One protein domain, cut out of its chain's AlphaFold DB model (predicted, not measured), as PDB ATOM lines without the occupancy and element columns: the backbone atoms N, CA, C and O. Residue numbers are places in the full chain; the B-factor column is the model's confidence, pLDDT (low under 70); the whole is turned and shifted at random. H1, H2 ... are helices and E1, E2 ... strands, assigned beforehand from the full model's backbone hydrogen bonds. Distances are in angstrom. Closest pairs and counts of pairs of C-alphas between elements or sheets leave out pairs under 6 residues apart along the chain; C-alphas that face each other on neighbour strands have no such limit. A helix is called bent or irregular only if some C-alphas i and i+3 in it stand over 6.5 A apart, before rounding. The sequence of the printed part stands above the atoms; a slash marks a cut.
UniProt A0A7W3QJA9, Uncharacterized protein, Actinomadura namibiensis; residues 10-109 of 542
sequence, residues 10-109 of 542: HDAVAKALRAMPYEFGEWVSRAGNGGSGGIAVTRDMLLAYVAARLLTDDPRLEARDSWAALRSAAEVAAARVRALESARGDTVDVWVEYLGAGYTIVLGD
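AT A GLANCE: This is residues 10 to 109 of the 542 residues of an uncharacterized protein of Actinomadura namibiensis (UniProt A0A7W3QJA9). Two long helices, H3 and H4, lie side by side and run opposite ways; the strand hairpin E1 E2 packs along the pair, E1 by H4 and E2 by the first part of H3. The short helix H1 crosses the last part of H3, and H2 sits between H1 and the strands. The printed part has 100 residues, in the order H1 H2 H3 H4 E1 E2, mostly helix, with one antiparallel sheet, E1 - E2. It is compact, with a radius of gyration of the C-alphas of 13.8 A, and only just elongated, spanning 42 by 21 by 21 A.

IN THESE COORDINATES: Find C-alpha 10 at (223.282, 188.660, 237.223); there H1 begins, residues 10 to 18, 12.4 A. H2 follows, residues 22 to 28, 9.8 A. H3 takes residues 31 to 55, 27.2 A; it is irregular, C-alphas 33 and 36 being 9.3 A apart, with a kink of 93 degrees near residue 38. H4, residues 64 to 85, runs 31.8 A from (240.211, 189.644, 253.480). E1 is residues 91 to 96, 16.4 A, and E2 residues 101 to 106, 17.3 A, ending at (224.476, 216.679, 260.372).

HOW THE PARTS SIT: Start at the hub, H3. H1 touches its residues 45 to 53 alone at a steep tilt of 65 degrees, closest at C-alphas Val 13 and Ala 52, 5.0 A. H2 only just touches H3, with 3 pairs of C-alphas within 8 A, closest at Val 28 and Thr 42, 7.1 A. H3 and H4 form a helical hairpin and touch at C-alphas Arg 43 and Ala 73, 5.0 A; their tilt of 33 degrees is only just shallow. The closest C-alphas of H4 and E1 are Ser 72 and Val 96, 5.3 A; of H3 and E2, Gly 32 and Ile 105, 4.7 A. In the hairpin E1 E2, look for N 94 and O 103, 2.9 A. Every O i to N i+4 pair is within hydrogen-bond range in H1, H2 and H4; in H3, 17 of 21 are.

THE WHOLE: The C-alphas farthest apart are Arg 60 and Gly 89, 42.8 A. The printed part has no cut and no long link. Mean pLDDT of the printed part is 92.2, and no printed residue is under 70.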
ATOM      1  N   HIS A  10     221.868 188.651 237.604       92.31
ATOM      2  CA  HIS A  10     223.282 188.660 237.223       92.31
ATOM      3  C   HIS A  10     223.817 190.079 236.993       92.31
ATOM      4  O   HIS A  10     224.964 190.360 237.355       92.31
ATOM      5  N   ASP A  11     222.997 190.992 236.466       94.50
ATOM      6  CA  ASP A  11     223.403 192.384 236.257       94.50
ATOM      7  C   ASP A  11     223.584 193.113 237.592       94.50
ATOM      8  O   ASP A  11     224.529 193.894 237.752       94.50
ATOM      9  N   ALA A  12     222.747 192.805 238.588       95.31
ATOM     10  CA  ALA A  12     222.901 193.314 239.946       95.31
ATOM     11  C   ALA A  12     224.206 192.824 240.600       95.31
ATOM     12  O   ALA A  12     224.912 193.633 241.207       95.31
ATOM     13  N   VAL A  13     224.563 191.540 240.437       96.94
ATOM     14  CA  VAL A  13     225.848 190.981 240.913       96.94
ATOM     15  C   VAL A  13     227.013 191.724 240.266       96.94
ATOM     16  O   VAL A  13     227.881 192.254 240.960       96.94
ATOM     17  N   ALA A  14     227.004 191.832 238.937       96.88
ATOM     18  CA  ALA A  14     228.080 192.477 238.198       96.88
ATOM     19  C   ALA A  14     228.206 193.973 238.543       96.88
ATOM     20  O   ALA A  14     229.316 194.497 238.640       96.88
ATOM     21  N   LYS A  15     227.084 194.667 238.771       96.94
ATOM     22  CA  LYS A  15     227.065 196.065 239.220       96.94
ATOM     23  C   LYS A  15     227.650 196.223 240.624       96.94
ATOM     24  O   LYS A  15     228.452 197.127 240.832       96.94
ATOM     25  N   ALA A  16     227.277 195.359 241.567       97.25
ATOM     26  CA  ALA A  16     227.785 195.419 242.936       97.25
ATOM     27  C   ALA A  16     229.306 195.197 242.999       97.25
ATOM     28  O   ALA A  16     229.985 195.906 243.738       97.25
ATOM     29  N   LEU A  17     229.842 194.271 242.193       97.38
ATOM     30  CA  LEU A  17     231.288 194.047 242.080       97.38
ATOM     31  C   LEU A  17     232.007 195.258 241.471       97.38
ATOM     32  O   LEU A  17     232.978 195.735 242.049       97.38
ATOM     33  N   ARG A  18     231.509 195.796 240.348       96.31
ATOM     34  CA  ARG A  18     232.128 196.949 239.662       96.31
ATOM     35  C   ARG A  18     232.107 198.242 240.474       96.31
ATOM     36  O   ARG A  18     233.006 199.062 240.317       96.31
ATOM     37  N   ALA A  19     231.103 198.430 241.329       96.12
ATOM     38  CA  ALA A  19     230.990 199.633 242.148       96.12
ATOM     39  C   ALA A  19     232.159 199.786 243.141       96.12
ATOM     40  O   ALA A  19     232.479 200.897 243.573       96.12
ATOM     41  N   MET A  20     232.811 198.683 243.515       96.44
ATOM     42  CA  MET A  20     233.919 198.687 244.460       96.44
ATOM     43  C   MET A  20     235.275 198.677 243.739       96.44
ATOM     44  O   MET A  20     235.438 197.969 242.751       96.44
ATOM     45  N   PRO A  21     236.289 199.402 244.243       94.50
ATOM     46  CA  PRO A  21     236.239 200.361 245.351       94.50
ATOM     47  C   PRO A  21     235.901 201.800 244.907       94.50
ATOM     48  O   PRO A  21     235.633 202.644 245.759       94.50
ATOM     49  N   TYR A  22     235.965 202.106 243.607       93.31
ATOM     50  CA  TYR A  22     236.039 203.487 243.114       93.31
ATOM     51  C   TYR A  22     234.702 204.236 243.131       93.31
ATOM     52  O   TYR A  22     234.637 205.311 243.725       93.31
ATOM     53  N   GLU A  23     233.631 203.678 242.549       95.56
ATOM     54  CA  GLU A  23     232.307 204.329 242.573       95.56
ATOM     55  C   GLU A  23     231.796 204.468 244.013       95.56
ATOM     56  O   GLU A  23     231.241 205.496 244.398       95.56
ATOM     57  N   PHE A  24     232.054 203.460 244.849       96.25
ATOM     58  CA  PHE A  24     231.774 203.520 246.278       96.25
ATOM     59  C   PHE A  24     232.576 204.618 246.987       96.25
ATOM     60  O   PHE A  24     232.026 205.328 247.826       96.25
ATOM     61  N   GLY A  25     233.845 204.825 246.627       94.25
ATOM     62  CA  GLY A  25     234.640 205.950 247.124       94.25
ATOM     63  C   GLY A  25     234.058 207.315 246.751       94.25
ATOM     64  O   GLY A  25     233.984 208.208 247.597       94.25
ATOM     65  N   GLU A  26     233.581 207.471 245.515       93.44
ATOM     66  CA  GLU A  26     232.883 208.688 245.078       93.44
ATOM     67  C   GLU A  26     231.528 208.889 245.761       93.44
ATOM     68  O   GLU A  26     231.068 210.024 245.912       93.44
ATOM     69  N   TRP A  27     230.852 207.804 246.135       93.69
ATOM     70  CA  TRP A  27     229.646 207.865 246.949       93.69
ATOM     71  C   TRP A  27     229.972 208.336 248.368       93.69
ATOM     72  O   TRP A  27     229.399 209.317 248.838       93.69
ATOM     73  N   VAL A  28     230.936 207.689 249.030       93.44
ATOM     74  CA  VAL A  28     231.339 207.987 250.412       93.44
ATOM     75  C   VAL A  28     231.788 209.441 250.572       93.44
ATOM     76  O   VAL A  28     231.421 210.081 251.555       93.44
ATOM     77  N   SER A  29     232.488 210.012 249.585       91.06
ATOM     78  CA  SER A  29     232.896 211.428 249.620       91.06
ATOM     79  C   SER A  29     231.724 212.420 249.594       91.06
ATOM     80  O   SER A  29     231.881 213.570 250.000       91.06
ATOM     81  N   ARG A  30     230.539 211.983 249.146       90.31
ATOM     82  CA  ARG A  30     229.307 212.784 249.067       90.31
ATOM     83  C   ARG A  30     228.244 212.368 250.085       90.31
ATOM     84  O   ARG A  30     227.280 213.108 250.274       90.31
ATOM     85  N   ALA A  31     228.421 211.230 250.759       87.69
ATOM     86  CA  ALA A  31     227.438 210.634 251.664       87.69
ATOM     87  C   ALA A  31     227.075 211.541 252.853       87.69
ATOM     88  O   ALA A  31     225.947 211.476 253.340       87.69
ATOM     89  N   GLY A  32     227.980 212.445 253.254       83.88
ATOM     90  CA  GLY A  32     227.729 213.484 254.263       83.88
ATOM     91  C   GLY A  32     226.498 214.359 253.975       83.88
ATOM     92  O   GLY A  32     225.843 214.829 254.901       83.88
ATOM     93  N   ASN A  33     226.136 214.520 252.698       84.44
ATOM     94  CA  ASN A  33     224.997 215.335 252.265       84.44
ATOM     95  C   ASN A  33     223.657 214.577 252.275       84.44
ATOM     96  O   ASN A  33     222.614 215.188 252.066       84.44
ATOM     97  N   GLY A  34     223.674 213.253 252.463       78.06
ATOM     98  CA  GLY A  34     222.496 212.385 252.340       78.06
ATOM     99  C   GLY A  34     221.763 212.104 253.653       78.06
ATOM    100  O   GLY A  34     220.912 211.215 253.684       78.06
ATOM    101  N   GLY A  35     222.128 212.782 254.745       81.88
ATOM    102  CA  GLY A  35     221.546 212.555 256.067       81.88
ATOM    103  C   GLY A  35     221.648 211.097 256.529       81.88
ATOM    104  O   GLY A  35     222.609 210.379 256.237       81.88
ATOM    105  N   SER A  36     220.634 210.649 257.263       80.56
ATOM    106  CA  SER A  36     220.562 209.306 257.838       80.56
ATOM    107  C   SER A  36     220.430 208.206 256.753       80.56
ATOM    108  O   SER A  36     221.032 207.132 256.873       80.56
ATOM    109  N   GLY A  37     219.728 208.502 255.650       83.75
ATOM    110  CA  GLY A  37     219.565 207.625 254.488       83.75
ATOM    111  C   GLY A  37     220.886 207.347 253.767       83.75
ATOM    112  O   GLY A  37     221.132 206.216 253.341       83.75
ATOM    113  N   GLY A  38     221.796 208.326 253.733       88.44
ATOM    114  CA  GLY A  38     223.157 208.150 253.215       88.44
ATOM    115  C   GLY A  38     223.948 207.057 253.945       88.44
ATOM    116  O   GLY A  38     224.713 206.318 253.318       88.44
ATOM    117  N   ILE A  39     223.719 206.878 255.253       92.19
ATOM    118  CA  ILE A  39     224.316 205.781 256.032       92.19
ATOM    119  C   ILE A  39     223.744 204.427 255.599       92.19
ATOM    120  O   ILE A  39     224.501 203.477 255.391       92.19
ATOM    121  N   ALA A  40     222.424 204.335 255.419       90.88
ATOM    122  CA  ALA A  40     221.773 203.096 254.997       90.88
ATOM    123  C   ALA A  40     222.244 202.645 253.604       90.88
ATOM    124  O   ALA A  40     222.594 201.478 253.434       90.88
ATOM    125  N   VAL A  41     222.347 203.567 252.641       93.75
ATOM    126  CA  VAL A  41     222.867 203.261 251.297       93.75
ATOM    127  C   VAL A  41     224.324 202.800 251.359       93.75
ATOM    128  O   VAL A  41     224.678 201.807 250.730       93.75
ATOM    129  N   THR A  42     225.159 203.460 252.168       96.19
ATOM    130  CA  THR A  42     226.571 203.076 252.340       96.19
ATOM    131  C   THR A  42     226.700 201.647 252.877       96.19
ATOM    132  O   THR A  42     227.481 200.857 252.347       96.19
ATOM    133  N   ARG A  43     225.891 201.281 253.882       96.25
ATOM    134  CA  ARG A  43     225.803 199.902 254.389       96.25
ATOM    135  C   ARG A  43     225.365 198.949 253.281       96.25
ATOM    136  O   ARG A  43     226.008 197.927 253.071       96.25
ATOM    137  N   ASP A  44     224.286 199.270 252.575       97.06
ATOM    138  CA  ASP A  44     223.683 198.372 251.590       97.06
ATOM    139  C   ASP A  44     224.605 198.117 250.390       97.06
ATOM    140  O   ASP A  44     224.644 196.993 249.897       97.06
ATOM    141  N   MET A  45     225.408 199.102 249.971       97.88
ATOM    142  CA  MET A  45     226.452 198.910 248.956       97.88
ATOM    143  C   MET A  45     227.519 197.906 249.416       97.88
ATOM    144  O   MET A  45     227.883 197.011 248.653       97.88
ATOM    145  N   LEU A  46     227.987 198.007 250.665       98.25
ATOM    146  CA  LEU A  46     228.956 197.062 251.236       98.25
ATOM    147  C   LEU A  46     228.370 195.650 251.359       98.25
ATOM    148  O   LEU A  46     229.024 194.676 250.992       98.25
ATOM    149  N   LEU A  47     227.129 195.522 251.838       98.12
ATOM    150  CA  LEU A  47     226.461 194.225 251.970       98.12
ATOM    151  C   LEU A  47     226.172 193.589 250.608       98.12
ATOM    152  O   LEU A  47     226.384 192.389 250.440       98.12
ATOM    153  N   ALA A  48     225.743 194.383 249.624       98.19
ATOM    154  CA  ALA A  48     225.540 193.908 248.262       98.19
ATOM    155  C   ALA A  48     226.852 193.433 247.627       98.19
ATOM    156  O   ALA A  48     226.854 192.418 246.935       98.19
ATOM    157  N   TYR A  49     227.965 194.118 247.900       98.44
ATOM    158  CA  TYR A  49     229.289 193.687 247.460       98.44
ATOM    159  C   TYR A  49     229.707 192.353 248.088       98.44
ATOM    160  O   TYR A  49     230.092 191.435 247.368       98.44
ATOM    161  N   VAL A  50     229.570 192.200 249.411       97.88
ATOM    162  CA  VAL A  50     229.862 190.929 250.101       97.88
ATOM    163  C   VAL A  50     228.995 189.794 249.550       97.88
ATOM    164  O   VAL A  50     229.504 188.707 249.290       97.88
ATOM    165  N   ALA A  51     227.704 190.047 249.326       97.50
ATOM    166  CA  ALA A  51     226.784 189.085 248.727       97.50
ATOM    167  C   ALA A  51     227.186 188.709 247.292       97.50
ATOM    168  O   ALA A  51     227.177 187.532 246.943       97.50
ATOM    169  N   ALA A  52     227.579 189.684 246.471       97.94
ATOM    170  CA  ALA A  52     228.041 189.435 245.112       97.94
ATOM    171  C   ALA A  52     229.319 188.583 245.096       97.94
ATOM    172  O   ALA A  52     229.361 187.575 244.396       97.94
ATOM    173  N   ARG A  53     230.309 188.907 245.942       97.31
ATOM    174  CA  ARG A  53     231.527 188.095 246.105       97.31
ATOM    175  C   ARG A  53     231.215 186.680 246.577       97.31
ATOM    176  O   ARG A  53     231.778 185.729 246.053       97.31
ATOM    177  N   LEU A  54     230.300 186.521 247.531       96.38
ATOM    178  CA  LEU A  54     229.858 185.207 248.004       96.38
ATOM    179  C   LEU A  54     229.235 184.358 246.882       96.38
ATOM    180  O   LEU A  54     229.361 183.137 246.889       96.38
ATOM    181  N   LEU A  55     228.569 184.989 245.916       95.88
ATOM    182  CA  LEU A  55     227.976 184.301 244.770       95.88
ATOM    183  C   LEU A  55     228.989 183.999 243.654       95.88
ATOM    184  O   LEU A  55     228.689 183.170 242.794       95.88
ATOM    185  N   THR A  56     230.161 184.644 243.654       95.12
ATOM    186  CA  THR A  56     231.168 184.512 242.588       95.12
ATOM    187  C   THR A  56     232.569 184.215 243.133       95.12
ATOM    188  O   THR A  56     232.996 183.062 243.147       95.12
ATOM    189  N   ASP A  57     233.283 185.243 243.583       92.06
ATOM    190  CA  ASP A  57     234.743 185.257 243.725       92.06
ATOM    191  C   ASP A  57     235.223 184.665 245.057       92.06
ATOM    192  O   ASP A  57     236.389 184.300 245.204       92.06
ATOM    193  N   ASP A  58     234.343 184.605 246.054       95.44
ATOM    194  CA  ASP A  58     234.652 184.203 247.423       95.44
ATOM    195  C   ASP A  58     233.512 183.386 248.069       95.44
ATOM    196  O   ASP A  58     232.961 183.774 249.108       95.44
ATOM    197  N   PRO A  59     233.150 182.215 247.504       94.25
ATOM    198  CA  PRO A  59     232.001 181.419 247.951       94.25
ATOM    199  C   PRO A  59     232.141 180.844 249.366       94.25
ATOM    200  O   PRO A  59     231.186 180.317 249.936       94.25
ATOM    201  N   ARG A  60     233.341 180.920 249.948       92.38
ATOM    202  CA  ARG A  60     233.636 180.449 251.303       92.38
ATOM    203  C   ARG A  60     233.850 181.587 252.307       92.38
ATOM    204  O   ARG A  60     234.028 181.277 253.483       92.38
ATOM    205  N   LEU A  61     233.798 182.857 251.887       94.38
ATOM    206  CA  LEU A  61     234.163 184.037 252.690       94.38
ATOM    207  C   LEU A  61     235.565 183.936 253.306       94.38
ATOM    208  O   LEU A  61     235.762 184.118 254.507       94.38
ATOM    209  N   GLU A  62     236.545 183.596 252.485       93.88
ATOM    210  CA  GLU A  62     237.952 183.458 252.854       93.88
ATOM    211  C   GLU A  62     238.752 184.733 252.599       93.88
ATOM    212  O   GLU A  62     239.744 184.977 253.292       93.88
ATOM    213  N   ALA A  63     238.323 185.564 251.648       93.81
ATOM    214  CA  ALA A  63     239.077 186.736 251.239       93.81
ATOM    215  C   ALA A  63     239.000 187.852 252.289       93.81
ATOM    216  O   ALA A  63     237.923 188.226 252.763       93.81
ATOM    217  N   ARG A  64     240.150 188.463 252.600       93.38
ATOM    218  CA  ARG A  64     240.211 189.644 253.480       93.38
ATOM    219  C   ARG A  64     239.383 190.809 252.968       93.38
ATOM    220  O   ARG A  64     238.854 191.559 253.776       93.38
ATOM    221  N   ASP A  65     239.242 190.930 251.656       95.00
ATOM    222  CA  ASP A  65     238.449 191.980 251.026       95.00
ATOM    223  C   ASP A  65     236.961 191.900 251.422       95.00
ATOM    224  O   ASP A  65     236.387 192.880 251.898       95.00
ATOM    225  N   SER A  66     236.378 190.694 251.375       95.94
ATOM    226  CA  SER A  66     235.015 190.421 251.849       95.94
ATOM    227  C   SER A  66     234.859 190.751 253.338       95.94
ATOM    228  O   SER A  66     233.879 191.372 253.748       95.94
ATOM    229  N   TRP A  67     235.845 190.378 254.162       94.50
ATOM    230  CA  TRP A  67     235.827 190.657 255.602       94.50
ATOM    231  C   TRP A  67     236.016 192.138 255.934       94.50
ATOM    232  O   TRP A  67     235.390 192.629 256.872       94.50
ATOM    233  N   ALA A  68     236.837 192.863 255.178       93.81
ATOM    234  CA  ALA A  68     237.006 194.301 255.332       93.81
ATOM    235  C   ALA A  68     235.695 195.034 255.012       93.81
ATOM    236  O   ALA A  68     235.245 195.849 255.819       93.81
ATOM    237  N   ALA A  69     235.034 194.679 253.905       96.00
ATOM    238  CA  ALA A  69     233.724 195.222 253.558       96.00
ATOM    239  C   ALA A  69     232.662 194.885 254.621       96.00
ATOM    240  O   ALA A  69     231.896 195.759 255.025       96.00
ATOM    241  N   LEU A  70     232.659 193.650 255.139       95.06
ATOM    242  CA  LEU A  70     231.742 193.212 256.195       95.06
ATOM    243  C   LEU A  70     231.946 193.979 257.511       95.06
ATOM    244  O   LEU A  70     230.973 194.417 258.125       95.06
ATOM    245  N   ARG A  71     233.200 194.174 257.942       92.75
ATOM    246  CA  ARG A  71     233.520 194.977 259.132       92.75
ATOM    247  C   ARG A  71     233.094 196.432 258.944       92.75
ATOM    248  O   ARG A  71     232.466 196.994 259.835       92.75
ATOM    249  N   SER A  72     233.350 197.031 257.783       94.06
ATOM    250  CA  SER A  72     232.842 198.377 257.496       94.06
ATOM    251  C   SER A  72     231.318 198.430 257.501       94.06
ATOM    252  O   SER A  72     230.748 199.363 258.054       94.06
ATOM    253  N   ALA A  73     230.632 197.416 256.970       96.19
ATOM    254  CA  ALA A  73     229.176 197.372 257.013       96.19
ATOM    255  C   ALA A  73     228.649 197.309 258.455       96.19
ATOM    256  O   ALA A  73     227.649 197.956 258.758       96.19
ATOM    257  N   ALA A  74     229.331 196.586 259.351       94.50
ATOM    258  CA  ALA A  74     228.999 196.545 260.775       94.50
ATOM    259  C   ALA A  74     229.154 197.923 261.449       94.50
ATOM    260  O   ALA A  74     228.248 198.362 262.160       94.50
ATOM    261  N   GLU A  75     230.251 198.639 261.178       92.12
ATOM    262  CA  GLU A  75     230.489 199.989 261.714       92.12
ATOM    263  C   GLU A  75     229.451 200.994 261.204       92.12
ATOM    264  O   GLU A  75     228.876 201.754 261.991       92.12
ATOM    265  N   VAL A  76     229.162 200.958 259.901       94.88
ATOM    266  CA  VAL A  76     228.160 201.810 259.252       94.88
ATOM    267  C   VAL A  76     226.754 201.481 259.773       94.88
ATOM    268  O   VAL A  76     225.983 202.390 260.075       94.88
ATOM    269  N   ALA A  77     226.416 200.201 259.971       95.31
ATOM    270  CA  ALA A  77     225.141 199.794 260.562       95.31
ATOM    271  C   ALA A  77     225.001 200.270 262.019       95.31
ATOM    272  O   ALA A  77     223.947 200.777 262.404       95.31
ATOM    273  N   ALA A  78     226.066 200.188 262.822       94.00
ATOM    274  CA  ALA A  78     226.067 200.744 264.172       94.00
ATOM    275  C   ALA A  78     225.932 202.278 264.161       94.00
ATOM    276  O   ALA A  78     225.238 202.840 265.009       94.00
ATOM    277  N   ALA A  79     226.551 202.967 263.197       93.12
ATOM    278  CA  ALA A  79     226.374 204.404 263.011       93.12
ATOM    279  C   ALA A  79     224.936 204.769 262.607       93.12
ATOM    280  O   ALA A  79     224.411 205.765 263.099       93.12
ATOM    281  N   ARG A  80     224.264 203.939 261.796       93.31
ATOM    282  CA  ARG A  80     222.846 204.119 261.440       93.31
ATOM    283  C   ARG A  80     221.946 204.064 262.670       93.31
ATOM    284  O   ARG A  80     221.094 204.933 262.820       93.31
ATOM    285  N   VAL A  81     222.164 203.097 263.564       94.00
ATOM    286  CA  VAL A  81     221.420 203.014 264.834       94.00
ATOM    287  C   VAL A  81     221.647 204.271 265.677       94.00
ATOM    288  O   VAL A  81     220.686 204.846 266.172       94.00
ATOM    289  N   ARG A  82     222.890 204.767 265.772       91.44
ATOM    290  CA  ARG A  82     223.170 206.040 266.466       91.44
ATOM    291  C   ARG A  82     222.449 207.226 265.823       91.44
ATOM    292  O   ARG A  82     221.948 208.073 266.546       91.44
ATOM    293  N   ALA A  83     222.383 207.281 264.495       91.06
ATOM    294  CA  ALA A  83     221.705 208.359 263.782       91.06
ATOM    295  C   ALA A  83     220.190 208.379 264.036       91.06
ATOM    296  O   ALA A  83     219.640 209.449 264.257       91.06
ATOM    297  N   LEU A  84     219.539 207.211 264.077       89.69
ATOM    298  CA  LEU A  84     218.111 207.077 264.418       89.69
ATOM    299  C   LEU A  84     217.786 207.503 265.858       89.69
ATOM    300  O   LEU A  84     216.647 207.795 266.200       89.69
ATOM    301  N   GLU A  85     218.791 207.493 266.724       89.00
ATOM    302  CA  GLU A  85     218.684 207.817 268.143       89.00
ATOM    303  C   GLU A  85     218.997 209.280 268.470       89.00
ATOM    304  O   GLU A  85     218.787 209.716 269.609       89.00
ATOM    305  N   SER A  86     219.570 209.999 267.515       88.31
ATOM    306  CA  SER A  86     220.093 211.342 267.703       88.31
ATOM    307  C   SER A  86     219.042 212.408 267.402       88.31
ATOM    308  O   SER A  86     218.094 212.189 266.651       88.31
ATOM    309  N   ALA A  87     219.202 213.572 268.025       85.44
ATOM    310  CA  ALA A  87     218.301 214.698 267.841       85.44
ATOM    311  C   ALA A  87     218.662 215.509 266.586       85.44
ATOM    312  O   ALA A  87     219.777 215.445 266.066       85.44
ATOM    313  N   ARG A  88     217.718 216.337 266.126       83.81
ATOM    314  CA  ARG A  88     217.981 217.339 265.086       83.81
ATOM    315  C   ARG A  88     219.169 218.218 265.490       83.81
ATOM    316  O   ARG A  88     219.183 218.779 266.583       83.81
ATOM    317  N   GLY A  89     220.110 218.398 264.569       84.12
ATOM    318  CA  GLY A  89     221.324 219.188 264.771       84.12
ATOM    319  C   GLY A  89     222.501 218.405 265.356       84.12
ATOM    320  O   GLY A  89     223.615 218.926 265.331       84.12
ATOM    321  N   ASP A  90     222.295 217.168 265.820       90.12
ATOM    322  CA  ASP A  90     223.395 216.289 266.218       90.12
ATOM    323  C   ASP A  90     224.245 215.898 265.002       90.12
ATOM    324  O   ASP A  90     223.761 215.795 263.868       90.12
ATOM    325  N   THR A  91     225.523 215.618 265.255       91.25
ATOM    326  CA  THR A  91     226.433 215.055 264.261       91.25
ATOM    327  C   THR A  91     226.676 213.575 264.506       91.25
ATOM    328  O   THR A  91     226.800 213.116 265.644       91.25
ATOM    329  N   VAL A  92     226.783 212.814 263.419       91.56
ATOM    330  CA  VAL A  92     227.199 211.412 263.469       91.56
ATOM    331  C   VAL A  92     228.368 211.204 262.525       91.56
ATOM    332  O   VAL A  92     228.245 211.387 261.314       91.56
ATOM    333  N   ASP A  93     229.491 210.778 263.094       92.12
ATOM    334  CA  ASP A  93     230.659 210.359 262.332       92.12
ATOM    335  C   ASP A  93     230.512 208.900 261.893       92.12
ATOM    336  O   ASP A  93     230.189 208.001 262.688       92.12
ATOM    337  N   VAL A  94     230.774 208.675 260.608       91.56
ATOM    338  CA  VAL A  94     230.795 207.362 259.972       91.56
ATOM    339  C   VAL A  94     232.194 207.106 259.434       91.56
ATOM    340  O   VAL A  94     232.698 207.860 258.602       91.56
ATOM    341  N   TRP A  95     232.810 206.022 259.896       90.44
ATOM    342  CA  TRP A  95     234.078 205.529 259.370       90.44
ATOM    343  C   TRP A  95     233.830 204.325 258.459       90.44
ATOM    344  O   TRP A  95     232.999 203.468 258.758       90.44
ATOM    345  N   VAL A  96     234.530 204.286 257.328       91.25
ATOM    346  CA  VAL A  96     234.473 203.233 256.314       91.25
ATOM    347  C   VAL A  96     235.880 202.663 256.152       91.25
ATOM    348  O   VAL A  96     236.634 203.032 255.248       91.25
ATOM    349  N   GLU A  97     236.236 201.747 257.051       86.94
ATOM    350  CA  GLU A  97     237.558 201.104 257.102       86.94
ATOM    351  C   GLU A  97     238.003 200.490 255.759       86.94
ATOM    352  O   GLU A  97     239.176 200.571 255.398       86.94
ATOM    353  N   TYR A  98     237.070 199.943 254.974       92.50
ATOM    354  CA  TYR A  98     237.300 199.378 253.641       92.50
ATOM    355  C   TYR A  98     238.015 200.360 252.701       92.50
ATOM    356  O   TYR A  98     238.896 199.969 251.936       92.50
ATOM    357  N   LEU A  99     237.677 201.650 252.796       91.38
ATOM    358  CA  LEU A  99     238.319 202.724 252.036       91.38
ATOM    359  C   LEU A  99     239.408 203.455 252.834       91.38
ATOM    360  O   LEU A  99     240.224 204.160 252.239       91.38
ATOM    361  N   GLY A 100     239.421 203.310 254.164       86.88
ATOM    362  CA  GLY A 100     240.219 204.143 255.064       86.88
ATOM    363  C   GLY A 100     239.770 205.607 255.045       86.88
ATOM    364  O   GLY A 100     240.606 206.508 255.081       86.88
ATOM    365  N   ALA A 101     238.463 205.840 254.912       89.44
ATOM    366  CA  ALA A 101     237.858 207.164 254.816       89.44
ATOM    367  C   ALA A 101     236.614 207.248 255.702       89.44
ATOM    368  O   ALA A 101     236.038 206.231 256.080       89.44
ATOM    369  N   GLY A 102     236.168 208.463 256.007       87.88
ATOM    370  CA  GLY A 102     234.946 208.692 256.762       87.88
ATOM    371  C   GLY A 102     234.237 209.956 256.315       87.88
ATOM    372  O   GLY A 102     234.777 210.754 255.549       87.88
ATOM    373  N   TYR A 103     233.016 210.119 256.798       92.19
ATOM    374  CA  TYR A 103     232.201 211.300 256.575       92.19
ATOM    375  C   TYR A 103     231.387 211.602 257.830       92.19
ATOM    376  O   TYR A 103     231.024 210.706 258.594       92.19
ATOM    377  N   THR A 104     231.091 212.879 258.023       91.88
ATOM    378  CA  THR A 104     230.224 213.357 259.097       91.88
ATOM    379  C   THR A 104     228.896 213.763 258.485       91.88
ATOM    380  O   THR A 104     228.871 214.463 257.471       91.88
ATOM    381  N   ILE A 105     227.795 213.334 259.095       89.25
ATOM    382  CA  ILE A 105     226.461 213.840 258.769       89.25
ATOM    383  C   ILE A 105     225.986 214.789 259.866       89.25
ATOM    384  O   ILE A 105     226.240 214.553 261.047       89.25
ATOM    385  N   VAL A 106     225.272 215.841 259.467       87.19
ATOM    386  CA  VAL A 106     224.476 216.679 260.372       87.19
ATOM    387  C   VAL A 106     223.026 216.241 260.221       87.19
ATOM    388  O   VAL A 106     222.499 216.229 259.108       87.19
ATOM    389  N   LEU A 107     222.385 215.846 261.316       84.62
ATOM    390  CA  LEU A 107     221.025 215.323 261.269       84.62
ATOM    391  C   LEU A 107     220.010 216.458 261.104       84.62
ATOM    392  O   LEU A 107     219.961 217.399 261.900       84.62
ATOM    393  N   GLY A 108     219.220 216.364 260.033       78.81
ATOM    394  CA  GLY A 108     218.128 217.283 259.724       78.81
ATOM    395  C   GLY A 108     216.861 216.995 260.533       78.81
ATOM    396  O   GLY A 108     216.907 216.374 261.594       78.81
ATOM    397  N   ASP A 109     215.721 217.462 260.025       72.88
ATOM    398  CA  ASP A 109     214.424 217.013 260.533       72.88
ATOM    399  C   ASP A 109     214.261 215.508 260.263       72.88
ATOM    400  O   ASP A 109     214.587 215.074 259.155       72.88
TER     401      ASP A 109